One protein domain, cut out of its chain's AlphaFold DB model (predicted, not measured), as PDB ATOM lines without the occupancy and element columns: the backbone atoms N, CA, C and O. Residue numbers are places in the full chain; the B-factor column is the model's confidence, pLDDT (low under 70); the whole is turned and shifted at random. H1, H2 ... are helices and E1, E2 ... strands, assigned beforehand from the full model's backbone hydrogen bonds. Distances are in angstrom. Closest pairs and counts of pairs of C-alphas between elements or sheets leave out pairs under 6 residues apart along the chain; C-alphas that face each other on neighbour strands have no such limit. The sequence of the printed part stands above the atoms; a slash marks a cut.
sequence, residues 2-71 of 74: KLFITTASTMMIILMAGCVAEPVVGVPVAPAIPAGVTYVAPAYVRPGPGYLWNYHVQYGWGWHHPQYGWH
ATOM      1  N   LYS A   2     -51.928  14.683 -41.470       54.69
ATOM      2  CA  LYS A   2     -50.485  14.457 -41.732       54.69
ATOM      3  C   LYS A   2     -49.646  15.745 -41.847       54.69
ATOM      4  O   LYS A   2     -48.567  15.796 -41.278       54.69
ATOM      5  N   LEU A   3     -50.184  16.797 -42.480       58.31
ATOM      6  CA  LEU A   3     -49.496  18.088 -42.653       58.31
ATOM      7  C   LEU A   3     -49.234  18.837 -41.328       58.31
ATOM      8  O   LEU A   3     -48.203  19.482 -41.178       58.31
ATOM      9  N   PHE A   4     -50.154  18.724 -40.362       60.28
ATOM     10  CA  PHE A   4     -50.049  19.391 -39.056       60.28
ATOM     11  C   PHE A   4     -49.008  18.734 -38.141       60.28
ATOM     12  O   PHE A   4     -48.391  19.400 -37.317       60.28
ATOM     13  N   ILE A   5     -48.786  17.427 -38.296       65.38
ATOM     14  CA  ILE A   5     -47.802  16.676 -37.502       65.38
ATOM     15  C   ILE A   5     -46.376  16.998 -37.978       65.38
ATOM     16  O   ILE A   5     -45.460  17.152 -37.167       65.38
ATOM     17  N   THR A   6     -46.189  17.163 -39.292       70.06
ATOM     18  CA  THR A   6     -44.899  17.543 -39.885       70.06
ATOM     19  C   THR A   6     -44.484  18.970 -39.534       70.06
ATOM     20  O   THR A   6     -43.316  19.203 -39.224       70.06
ATOM     21  N   THR A   7     -45.416  19.927 -39.513       74.31
ATOM     22  CA  THR A   7     -45.091  21.310 -39.129       74.31
ATOM     23  C   THR A   7     -44.720  21.409 -37.651       74.31
ATOM     24  O   THR A   7     -43.718  22.043 -37.324       74.31
ATOM     25  N   ALA A   8     -45.445  20.710 -36.771       73.12
ATOM     26  CA  ALA A   8     -45.145  20.679 -35.339       73.12
ATOM     27  C   ALA A   8     -43.747  20.104 -35.034       73.12
ATOM     28  O   ALA A   8     -42.996  20.688 -34.253       73.12
ATOM     29  N   SER A   9     -43.357  19.008 -35.696       73.25
ATOM     30  CA  SER A   9     -42.029  18.398 -35.494       73.25
ATOM     31  C   SER A   9     -40.889  19.302 -35.966       73.25
ATOM     32  O   SER A   9     -39.860  19.403 -35.303       73.25
ATOM     33  N   THR A  10     -41.081  20.001 -37.088       76.25
ATOM     34  CA  THR A  10     -40.053  20.900 -37.639       76.25
ATOM     35  C   THR A  10     -39.820  22.101 -36.715       76.25
ATOM     36  O   THR A  10     -38.685  22.521 -36.503       76.25
ATOM     37  N   MET A  11     -40.889  22.609 -36.097       74.31
ATOM     38  CA  MET A  11     -40.831  23.735 -35.165       74.31
ATOM     39  C   MET A  11     -40.075  23.381 -33.872       74.31
ATOM     40  O   MET A  11     -39.281  24.183 -33.386       74.31
ATOM     41  N   MET A  12     -40.247  22.155 -33.364       73.44
ATOM     42  CA  MET A  12     -39.538  21.658 -32.176       73.44
ATOM     43  C   MET A  12     -38.017  21.562 -32.395       73.44
ATOM     44  O   MET A  12     -37.239  21.893 -31.502       73.44
ATOM     45  N   ILE A  13     -37.584  21.147 -33.593       75.12
ATOM     46  CA  ILE A  13     -36.156  21.033 -33.937       75.12
ATOM     47  C   ILE A  13     -35.496  22.416 -33.979       75.12
ATOM     48  O   ILE A  13     -34.404  22.591 -33.445       75.12
ATOM     49  N   ILE A  14     -36.172  23.417 -34.553       72.00
ATOM     50  CA  ILE A  14     -35.648  24.791 -34.640       72.00
ATOM     51  C   ILE A  14     -35.466  25.403 -33.243       72.00
ATOM     52  O   ILE A  14     -34.475  26.087 -33.001       72.00
ATOM     53  N   LEU A  15     -36.370  25.107 -32.303       70.00
ATOM     54  CA  LEU A  15     -36.282  25.586 -30.917       70.00
ATOM     55  C   LEU A  15     -35.089  24.995 -30.146       70.00
ATOM     56  O   LEU A  15     -34.571  25.647 -29.245       70.00
ATOM     57  N   MET A  16     -34.636  23.789 -30.498       67.25
ATOM     58  CA  MET A  16     -33.491  23.120 -29.859       67.25
ATOM     59  C   MET A  16     -32.162  23.329 -30.607       67.25
ATOM     60  O   MET A  16     -31.105  23.004 -30.075       67.25
ATOM     61  N   ALA A  17     -32.188  23.880 -31.826       68.88
ATOM     62  CA  ALA A  17     -30.988  24.084 -32.644       68.88
ATOM     63  C   ALA A  17     -30.125  25.283 -32.196       68.88
ATOM     64  O   ALA A  17     -28.998  25.451 -32.662       68.88
ATOM     65  N   GLY A  18     -30.630  26.120 -31.288       59.84
ATOM     66  CA  GLY A  18     -29.914  27.284 -30.780       59.84
ATOM     67  C   GLY A  18     -28.979  26.947 -29.621       59.84
ATOM     68  O   GLY A  18     -29.311  27.219 -28.472       59.84
ATOM     69  N   CYS A  19     -27.780  26.426 -29.893       65.75
ATOM     70  CA  CYS A  19     -26.681  26.555 -28.929       65.75
ATOM     71  C   CYS A  19     -26.182  28.004 -28.963       65.75
ATOM     72  O   CYS A  19     -25.280  28.347 -29.727       65.75
ATOM     73  N   VAL A  20     -26.796  28.880 -28.167       65.44
ATOM     74  CA  VAL A  20     -26.280  30.238 -27.973       65.44
ATOM     75  C   VAL A  20     -25.044  30.134 -27.085       65.44
ATOM     76  O   VAL A  20     -25.152  29.964 -25.873       65.44
ATOM     77  N   ALA A  21     -23.862  30.213 -27.694       64.12
ATOM     78  CA  ALA A  21     -22.633  30.451 -26.954       64.12
ATOM     79  C   ALA A  21     -22.704  31.875 -26.398       64.12
ATOM     80  O   ALA A  21     -22.664  32.852 -27.149       64.12
ATOM     81  N   GLU A  22     -22.881  31.994 -25.088       60.62
ATOM     82  CA  GLU A  22     -22.943  33.299 -24.446       60.62
ATOM     83  C   GLU A  22     -21.624  34.064 -24.650       60.62
ATOM     84  O   GLU A  22     -20.541  33.495 -24.457       60.62
ATOM     85  N   PRO A  23     -21.686  35.345 -25.058       54.38
ATOM     86  CA  PRO A  23     -20.487  36.141 -25.217       54.38
ATOM     87  C   PRO A  23     -19.788  36.254 -23.867       54.38
ATOM     88  O   PRO A  23     -20.399  36.541 -22.833       54.38
ATOM     89  N   VAL A  24     -18.476  36.041 -23.883       58.34
ATOM     90  CA  VAL A  24     -17.625  36.240 -22.715       58.34
ATOM     91  C   VAL A  24     -17.505  37.746 -22.474       58.34
ATOM     92  O   VAL A  24     -16.568  38.392 -22.934       58.34
ATOM     93  N   VAL A  25     -18.476  38.328 -21.772       55.94
ATOM     94  CA  VAL A  25     -18.379  39.705 -21.281       55.94
ATOM     95  C   VAL A  25     -17.645  39.651 -19.944       55.94
ATOM     96  O   VAL A  25     -18.157  39.139 -18.949       55.94
ATOM     97  N   GLY A  26     -16.384  40.077 -19.966       54.03
ATOM     98  CA  GLY A  26     -15.466  39.979 -18.841       54.03
ATOM     99  C   GLY A  26     -15.789  40.970 -17.728       54.03
ATOM    100  O   GLY A  26     -15.551  42.163 -17.869       54.03
ATOM    101  N   VAL A  27     -16.232  40.446 -16.590       53.31
ATOM    102  CA  VAL A  27     -15.906  40.998 -15.272       53.31
ATOM    103  C   VAL A  27     -15.435  39.810 -14.428       53.31
ATOM    104  O   VAL A  27     -16.175  38.831 -14.320       53.31
ATOM    105  N   PRO A  28     -14.210  39.825 -13.875       56.94
ATOM    106  CA  PRO A  28     -13.788  38.802 -12.931       56.94
ATOM    107  C   PRO A  28     -14.707  38.864 -11.706       56.94
ATOM    108  O   PRO A  28     -14.734  39.870 -11.005       56.94
ATOM    109  N   VAL A  29     -15.473  37.803 -11.448       58.62
ATOM    110  CA  VAL A  29     -16.359  37.725 -10.267       58.62
ATOM    111  C   VAL A  29     -15.640  37.062  -9.083       58.62
ATOM    112  O   VAL A  29     -16.216  36.872  -8.020       58.62
ATOM    113  N   ALA A  30     -14.362  36.705  -9.230       59.00
ATOM    114  CA  ALA A  30     -13.617  36.049  -8.165       59.00
ATOM    115  C   ALA A  30     -13.275  37.050  -7.039       59.00
ATOM    116  O   ALA A  30     -12.500  37.978  -7.277       59.00
ATOM    117  N   PRO A  31     -13.769  36.850  -5.802       57.66
ATOM    118  CA  PRO A  31     -13.553  37.782  -4.692       57.66
ATOM    119  C   PRO A  31     -12.106  37.829  -4.155       57.66
ATOM    120  O   PRO A  31     -11.860  38.484  -3.148       57.66
ATOM    121  N   ALA A  32     -11.136  37.155  -4.781       66.31
ATOM    122  CA  ALA A  32      -9.784  37.026  -4.233       66.31
ATOM    123  C   ALA A  32      -8.723  36.706  -5.300       66.31
ATOM    124  O   ALA A  32      -7.997  35.721  -5.181       66.31
ATOM    125  N   ILE A  33      -8.631  37.504  -6.367       78.00
ATOM    126  CA  ILE A  33      -7.496  37.390  -7.297       78.00
ATOM    127  C   ILE A  33      -6.259  37.992  -6.604       78.00
ATOM    128  O   ILE A  33      -6.298  39.177  -6.263       78.00
ATOM    129  N   PRO A  34      -5.177  37.222  -6.366       81.31
ATOM    130  CA  PRO A  34      -3.975  37.747  -5.723       81.31
ATOM    131  C   PRO A  34      -3.353  38.906  -6.509       81.31
ATOM    132  O   PRO A  34      -3.394  38.938  -7.741       81.31
ATOM    133  N   ALA A  35      -2.719  39.837  -5.794       83.62
ATOM    134  CA  ALA A  35      -1.975  40.921  -6.425       83.62
ATOM    135  C   ALA A  35      -0.882  40.362  -7.355       83.62
ATOM    136  O   ALA A  35      -0.191  39.403  -7.017       83.62
ATOM    137  N   GLY A  36      -0.733  40.973  -8.533       85.81
ATOM    138  CA  GLY A  36       0.240  40.553  -9.548       85.81
ATOM    139  C   GLY A  36      -0.250  39.460 -10.502       85.81
ATOM    140  O   GLY A  36       0.430  39.172 -11.486       85.81
ATOM    141  N   VAL A  37      -1.435  38.884 -10.285       86.75
ATOM    142  CA  VAL A  37      -2.036  37.951 -11.245       86.75
ATOM    143  C   VAL A  37      -2.640  38.732 -12.408       86.75
ATOM    144  O   VAL A  37      -3.564  39.527 -12.244       86.75
ATOM    145  N   THR A  38      -2.125  38.482 -13.610       88.50
ATOM    146  CA  THR A  38      -2.662  39.076 -14.838       88.50
ATOM    147  C   THR A  38      -3.941  38.357 -15.251       88.50
ATOM    148  O   THR A  38      -4.007  37.126 -15.225       88.50
ATOM    149  N   TYR A  39      -4.954  39.121 -15.660       85.69
ATOM    150  CA  TYR A  39      -6.152  38.561 -16.274       85.69
ATOM    151  C   TYR A  39      -5.819  37.898 -17.611       85.69
ATOM    152  O   TYR A  39      -5.243  38.529 -18.496       85.69
ATOM    153  N   VAL A  40      -6.229  36.642 -17.771       87.44
ATOM    154  CA  VAL A  40      -6.152  35.917 -19.041       87.44
ATOM    155  C   VAL A  40      -7.573  35.619 -19.483       87.44
ATOM    156  O   VAL A  40      -8.328  35.001 -18.738       87.44
ATOM    157  N   ALA A  41      -7.949  36.074 -20.678       86.94
ATOM    158  CA  ALA A  41      -9.275  35.816 -21.227       86.94
ATOM    159  C   ALA A  41      -9.497  34.306 -21.465       86.94
ATOM    160  O   ALA A  41      -8.535  33.589 -21.759       86.94
ATOM    161  N   PRO A  42     -10.744  33.802 -21.375       87.31
ATOM    162  CA  PRO A  42     -11.041  32.410 -21.691       87.31
ATOM    163  C   PRO A  42     -10.598  32.029 -23.101       87.31
ATOM    164  O   PRO A  42     -10.949  32.688 -24.076       87.31
ATOM    165  N   ALA A  43      -9.884  30.910 -23.212       87.69
ATOM    166  CA  ALA A  43      -9.497  30.325 -24.497       87.69
ATOM    167  C   ALA A  43     -10.608  29.458 -25.126       87.69
ATOM    168  O   ALA A  43     -10.427  28.898 -26.205       87.69
ATOM    169  N   TYR A  44     -11.736  29.282 -24.432       86.25
ATOM    170  CA  TYR A  44     -12.854  28.449 -24.866       86.25
ATOM    171  C   TYR A  44     -14.177  28.916 -24.251       86.25
ATOM    172  O   TYR A  44     -14.198  29.687 -23.288       86.25
ATOM    173  N   VAL A  45     -15.280  28.436 -24.827       86.94
ATOM    174  CA  VAL A  45     -16.649  28.831 -24.469       86.94
ATOM    175  C   VAL A  45     -16.999  28.517 -23.015       86.94
ATOM    176  O   VAL A  45     -16.450  27.586 -22.416       86.94
ATOM    177  N   ARG A  46     -17.947  29.281 -22.455       87.31
ATOM    178  CA  ARG A  46     -18.526  28.978 -21.144       87.31
ATOM    179  C   ARG A  46     -19.213  27.600 -21.197       87.31
ATOM    180  O   ARG A  46     -19.941  27.350 -22.155       87.31
ATOM    181  N   PRO A  47     -19.008  26.711 -20.204       90.00
ATOM    182  CA  PRO A  47     -19.603  25.372 -20.206       90.00
ATOM    183  C   PRO A  47     -21.130  25.385 -20.101       90.00
ATOM    184  O   PRO A  47     -21.792  24.465 -20.571       90.00
ATOM    185  N   GLY A  48     -21.682  26.418 -19.464       89.06
ATOM    186  CA  GLY A  48     -23.111  26.637 -19.337       89.06
ATOM    187  C   GLY A  48     -23.438  27.739 -18.328       89.06
ATOM    188  O   GLY A  48     -22.527  28.342 -17.741       89.06
ATOM    189  N   PRO A  49     -24.736  27.976 -18.085       86.56
ATOM    190  CA  PRO A  49     -25.194  28.981 -17.136       86.56
ATOM    191  C   PRO A  49     -24.585  28.784 -15.743       86.56
ATOM    192  O   PRO A  49     -24.441  27.660 -15.268       86.56
ATOM    193  N   GLY A  50     -24.223  29.889 -15.088       86.50
ATOM    194  CA  GLY A  50     -23.692  29.890 -13.719       86.50
ATOM    195  C   GLY A  50     -22.184  29.647 -13.594       86.50
ATOM    196  O   GLY A  50     -21.626  29.884 -12.523       86.50
ATOM    197  N   TYR A  51     -21.497  29.228 -14.662       88.75
ATOM    198  CA  TYR A  51     -20.034  29.175 -14.659       88.75
ATOM    199  C   TYR A  51     -19.435  30.584 -14.753       88.75
ATOM    200  O   TYR A  51     -19.792  31.387 -15.611       88.75
ATOM    201  N   LEU A  52     -18.477  30.882 -13.887       88.06
ATOM    202  CA  LEU A  52     -17.790  32.168 -13.825       88.06
ATOM    203  C   LEU A  52     -16.312  31.974 -14.151       88.06
ATOM    204  O   LEU A  52     -15.724  30.949 -13.807       88.06
ATOM    205  N   TRP A  53     -15.720  32.942 -14.854       88.94
ATOM    206  CA  TRP A  53     -14.296  32.898 -15.168       88.94
ATOM    207  C   TRP A  53     -13.491  33.385 -13.968       88.94
ATOM    208  O   TRP A  53     -13.459  34.583 -13.672       88.94
ATOM    209  N   ASN A  54     -12.865  32.442 -13.273       88.81
ATOM    210  CA  ASN A  54     -12.240  32.655 -11.977       88.81
ATOM    211  C   ASN A  54     -10.774  32.211 -11.986       88.81
ATOM    212  O   ASN A  54     -10.341  31.425 -12.829       88.81
ATOM    213  N   TYR A  55     -10.015  32.715 -11.014       88.25
ATOM    214  CA  TYR A  55      -8.627  32.331 -10.796       88.25
ATOM    215  C   TYR A  55      -8.521  31.226  -9.738       88.25
ATOM    216  O   TYR A  55      -8.934  31.417  -8.593       88.25
ATOM    217  N   HIS A  56      -7.961  30.080 -10.121       88.50
ATOM    218  CA  HIS A  56      -7.568  28.987  -9.241       88.50
ATOM    219  C   HIS A  56      -6.098  29.170  -8.845       88.50
ATOM    220  O   HIS A  56      -5.220  29.239  -9.701       88.50
ATOM    221  N   VAL A  57      -5.790  29.170  -7.547       87.44
ATOM    222  CA  VAL A  57      -4.424  29.417  -7.040       87.44
ATOM    223  C   VAL A  57      -3.361  28.449  -7.578       87.44
ATOM    224  O   VAL A  57      -2.244  28.872  -7.845       87.44
ATOM    225  N   GLN A  58      -3.705  27.171  -7.764       88.81
ATOM    226  CA  GLN A  58      -2.790  26.151  -8.306       88.81
ATOM    227  C   GLN A  58      -2.777  26.034  -9.840       88.81
ATOM    228  O   GLN A  58      -1.758  25.639 -10.396       88.81
ATOM    229  N   TYR A  59      -3.881  26.353 -10.525       90.06
ATOM    230  CA  TYR A  59      -4.074  26.004 -11.943       90.06
ATOM    231  C   TYR A  59      -4.325  27.216 -12.850       90.06
ATOM    232  O   TYR A  59      -4.425  27.073 -14.067       90.06
ATOM    233  N   GLY A  60      -4.392  28.423 -12.285       90.38
ATOM    234  CA  GLY A  60      -4.626  29.650 -13.033       90.38
ATOM    235  C   GLY A  60      -6.094  29.853 -13.403       90.38
ATOM    236  O   GLY A  60      -6.998  29.530 -12.638       90.38
ATOM    237  N   TRP A  61      -6.344  30.452 -14.564       90.38
ATOM    238  CA  TRP A  61      -7.687  30.846 -14.985       90.38
ATOM    239  C   TRP A  61      -8.531  29.669 -15.496       90.38
ATOM    240  O   TRP A  61      -8.079  28.882 -16.330       90.38
ATOM    241  N   GLY A  62      -9.781  29.579 -15.038       91.62
ATOM    242  CA  GLY A  62     -10.708  28.510 -15.410       91.62
ATOM    243  C   GLY A  62     -12.176  28.859 -15.154       91.62
ATOM    244  O   GLY A  62     -12.500  29.888 -14.561       91.62
ATOM    245  N   TRP A  63     -13.082  27.989 -15.607       91.19
ATOM    246  CA  TRP A  63     -14.514  28.126 -15.333       91.19
ATOM    247  C   TRP A  63     -14.871  27.458 -14.006       91.19
ATOM    248  O   TRP A  63     -14.680  26.254 -13.860       91.19
ATOM    249  N   HIS A  64     -15.453  28.215 -13.081       90.38
ATOM    250  CA  HIS A  64     -15.914  27.731 -11.783       90.38
ATOM    251  C   HIS A  64     -17.423  27.937 -11.630       90.38
ATOM    252  O   HIS A  64     -17.924  29.044 -11.829       90.38
ATOM    253  N   HIS A  65     -18.145  26.894 -11.239       90.62
ATOM    254  CA  HIS A  65     -19.549  26.958 -10.858       90.62
ATOM    255  C   HIS A  65     -19.674  26.896  -9.329       90.62
ATOM    256  O   HIS A  65     -19.167  25.946  -8.732       90.62
ATOM    257  N   PRO A  66     -20.406  27.811  -8.669       86.31
ATOM    258  CA  PRO A  66     -20.550  27.806  -7.208       86.31
ATOM    259  C   PRO A  66     -21.069  26.484  -6.620       86.31
ATOM    260  O   PRO A  66     -20.728  26.142  -5.494       86.31
ATOM    261  N   GLN A  67     -21.890  25.746  -7.378       91.12
ATOM    262  CA  GLN A  67     -22.473  24.468  -6.941       91.12
ATOM    263  C   GLN A  67     -21.765  23.223  -7.500       91.12
ATOM    264  O   GLN A  67     -21.868  22.164  -6.895       91.12
ATOM    265  N   TYR A  68     -21.091  23.319  -8.654       91.75
ATOM    266  CA  TYR A  68     -20.498  22.154  -9.341       91.75
ATOM    267  C   TYR A  68     -18.966  22.163  -9.306       91.75
ATOM    268  O   TYR A  68     -18.337  21.220  -9.777       91.75
ATOM    269  N   GLY A  69     -18.368  23.211  -8.739       92.00
ATOM    270  CA  GLY A  69     -16.930  23.400  -8.705       92.00
ATOM    271  C   GLY A  69     -16.369  23.738 -10.080       92.00
ATOM    272  O   GLY A  69     -17.021  24.367 -10.918       92.00
ATOM    273  N   TRP A  70     -15.123  23.353 -10.300       92.88
ATOM    274  CA  TRP A  70     -14.395  23.736 -11.491       92.88
ATOM    275  C   TRP A  70     -14.619  22.805 -12.674       92.88
ATOM    276  O   TRP A  70     -14.615  21.576 -12.583       92.88
ATOM    277  N   HIS A  71     -14.766  23.421 -13.838       92.31
ATOM    278  CA  HIS A  71     -14.871  22.722 -15.101       92.31
ATOM    279  C   HIS A  71     -13.537  22.060 -15.474       92.31
ATOM    280  O   HIS A  71     -12.480  22.659 -15.308       92.31
TER     281      HIS A  71
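Overview. This is residues 2 to 71 of the 74 residues of an uncharacterized protein of Nitrosomonas sp. Nm84 (UniProt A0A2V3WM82). With little regular structure, this is a small body of loops round one two-stranded hairpin, E1 and E2, from which helix H1 sticks out as a long free arm. The printed part has 70 residues, with one named helix and two named strands in the order H1, E1, E2; the class is mixed, with 26 residues in named elements. The whole is extended, radius of gyration of the C-alphas 18.6 A, spanning 65 by 21 by 17 A, and the arm makes the length.

Arrangement. Start at H1, residues 2 to 16, where every O i to N i+4 pair is within hydrogen-bond range; residues 2 to 19 stand free. Further on, E1, residues 52 to 56, and E2, residues 60 to 65, form an antiparallel hairpin at 133 degrees; look for N 54 and O 62, 2.9 A apart. H1 and E2 are apart.

Along the chain. Find C-alpha 2 at (-50.485, 14.457, -41.732); H1 runs 22.5 A from there. E1 measures 11.6 A; E2, 15.3 A, ends at C-alpha 65 (-19.549, 26.958, -10.858).

Size, cuts and confidence. The printed part has no cut. The link H1 to E1 is long, 35 residues. Look for pLDDT under 70 at residues 2 to 5 and 16 to 32.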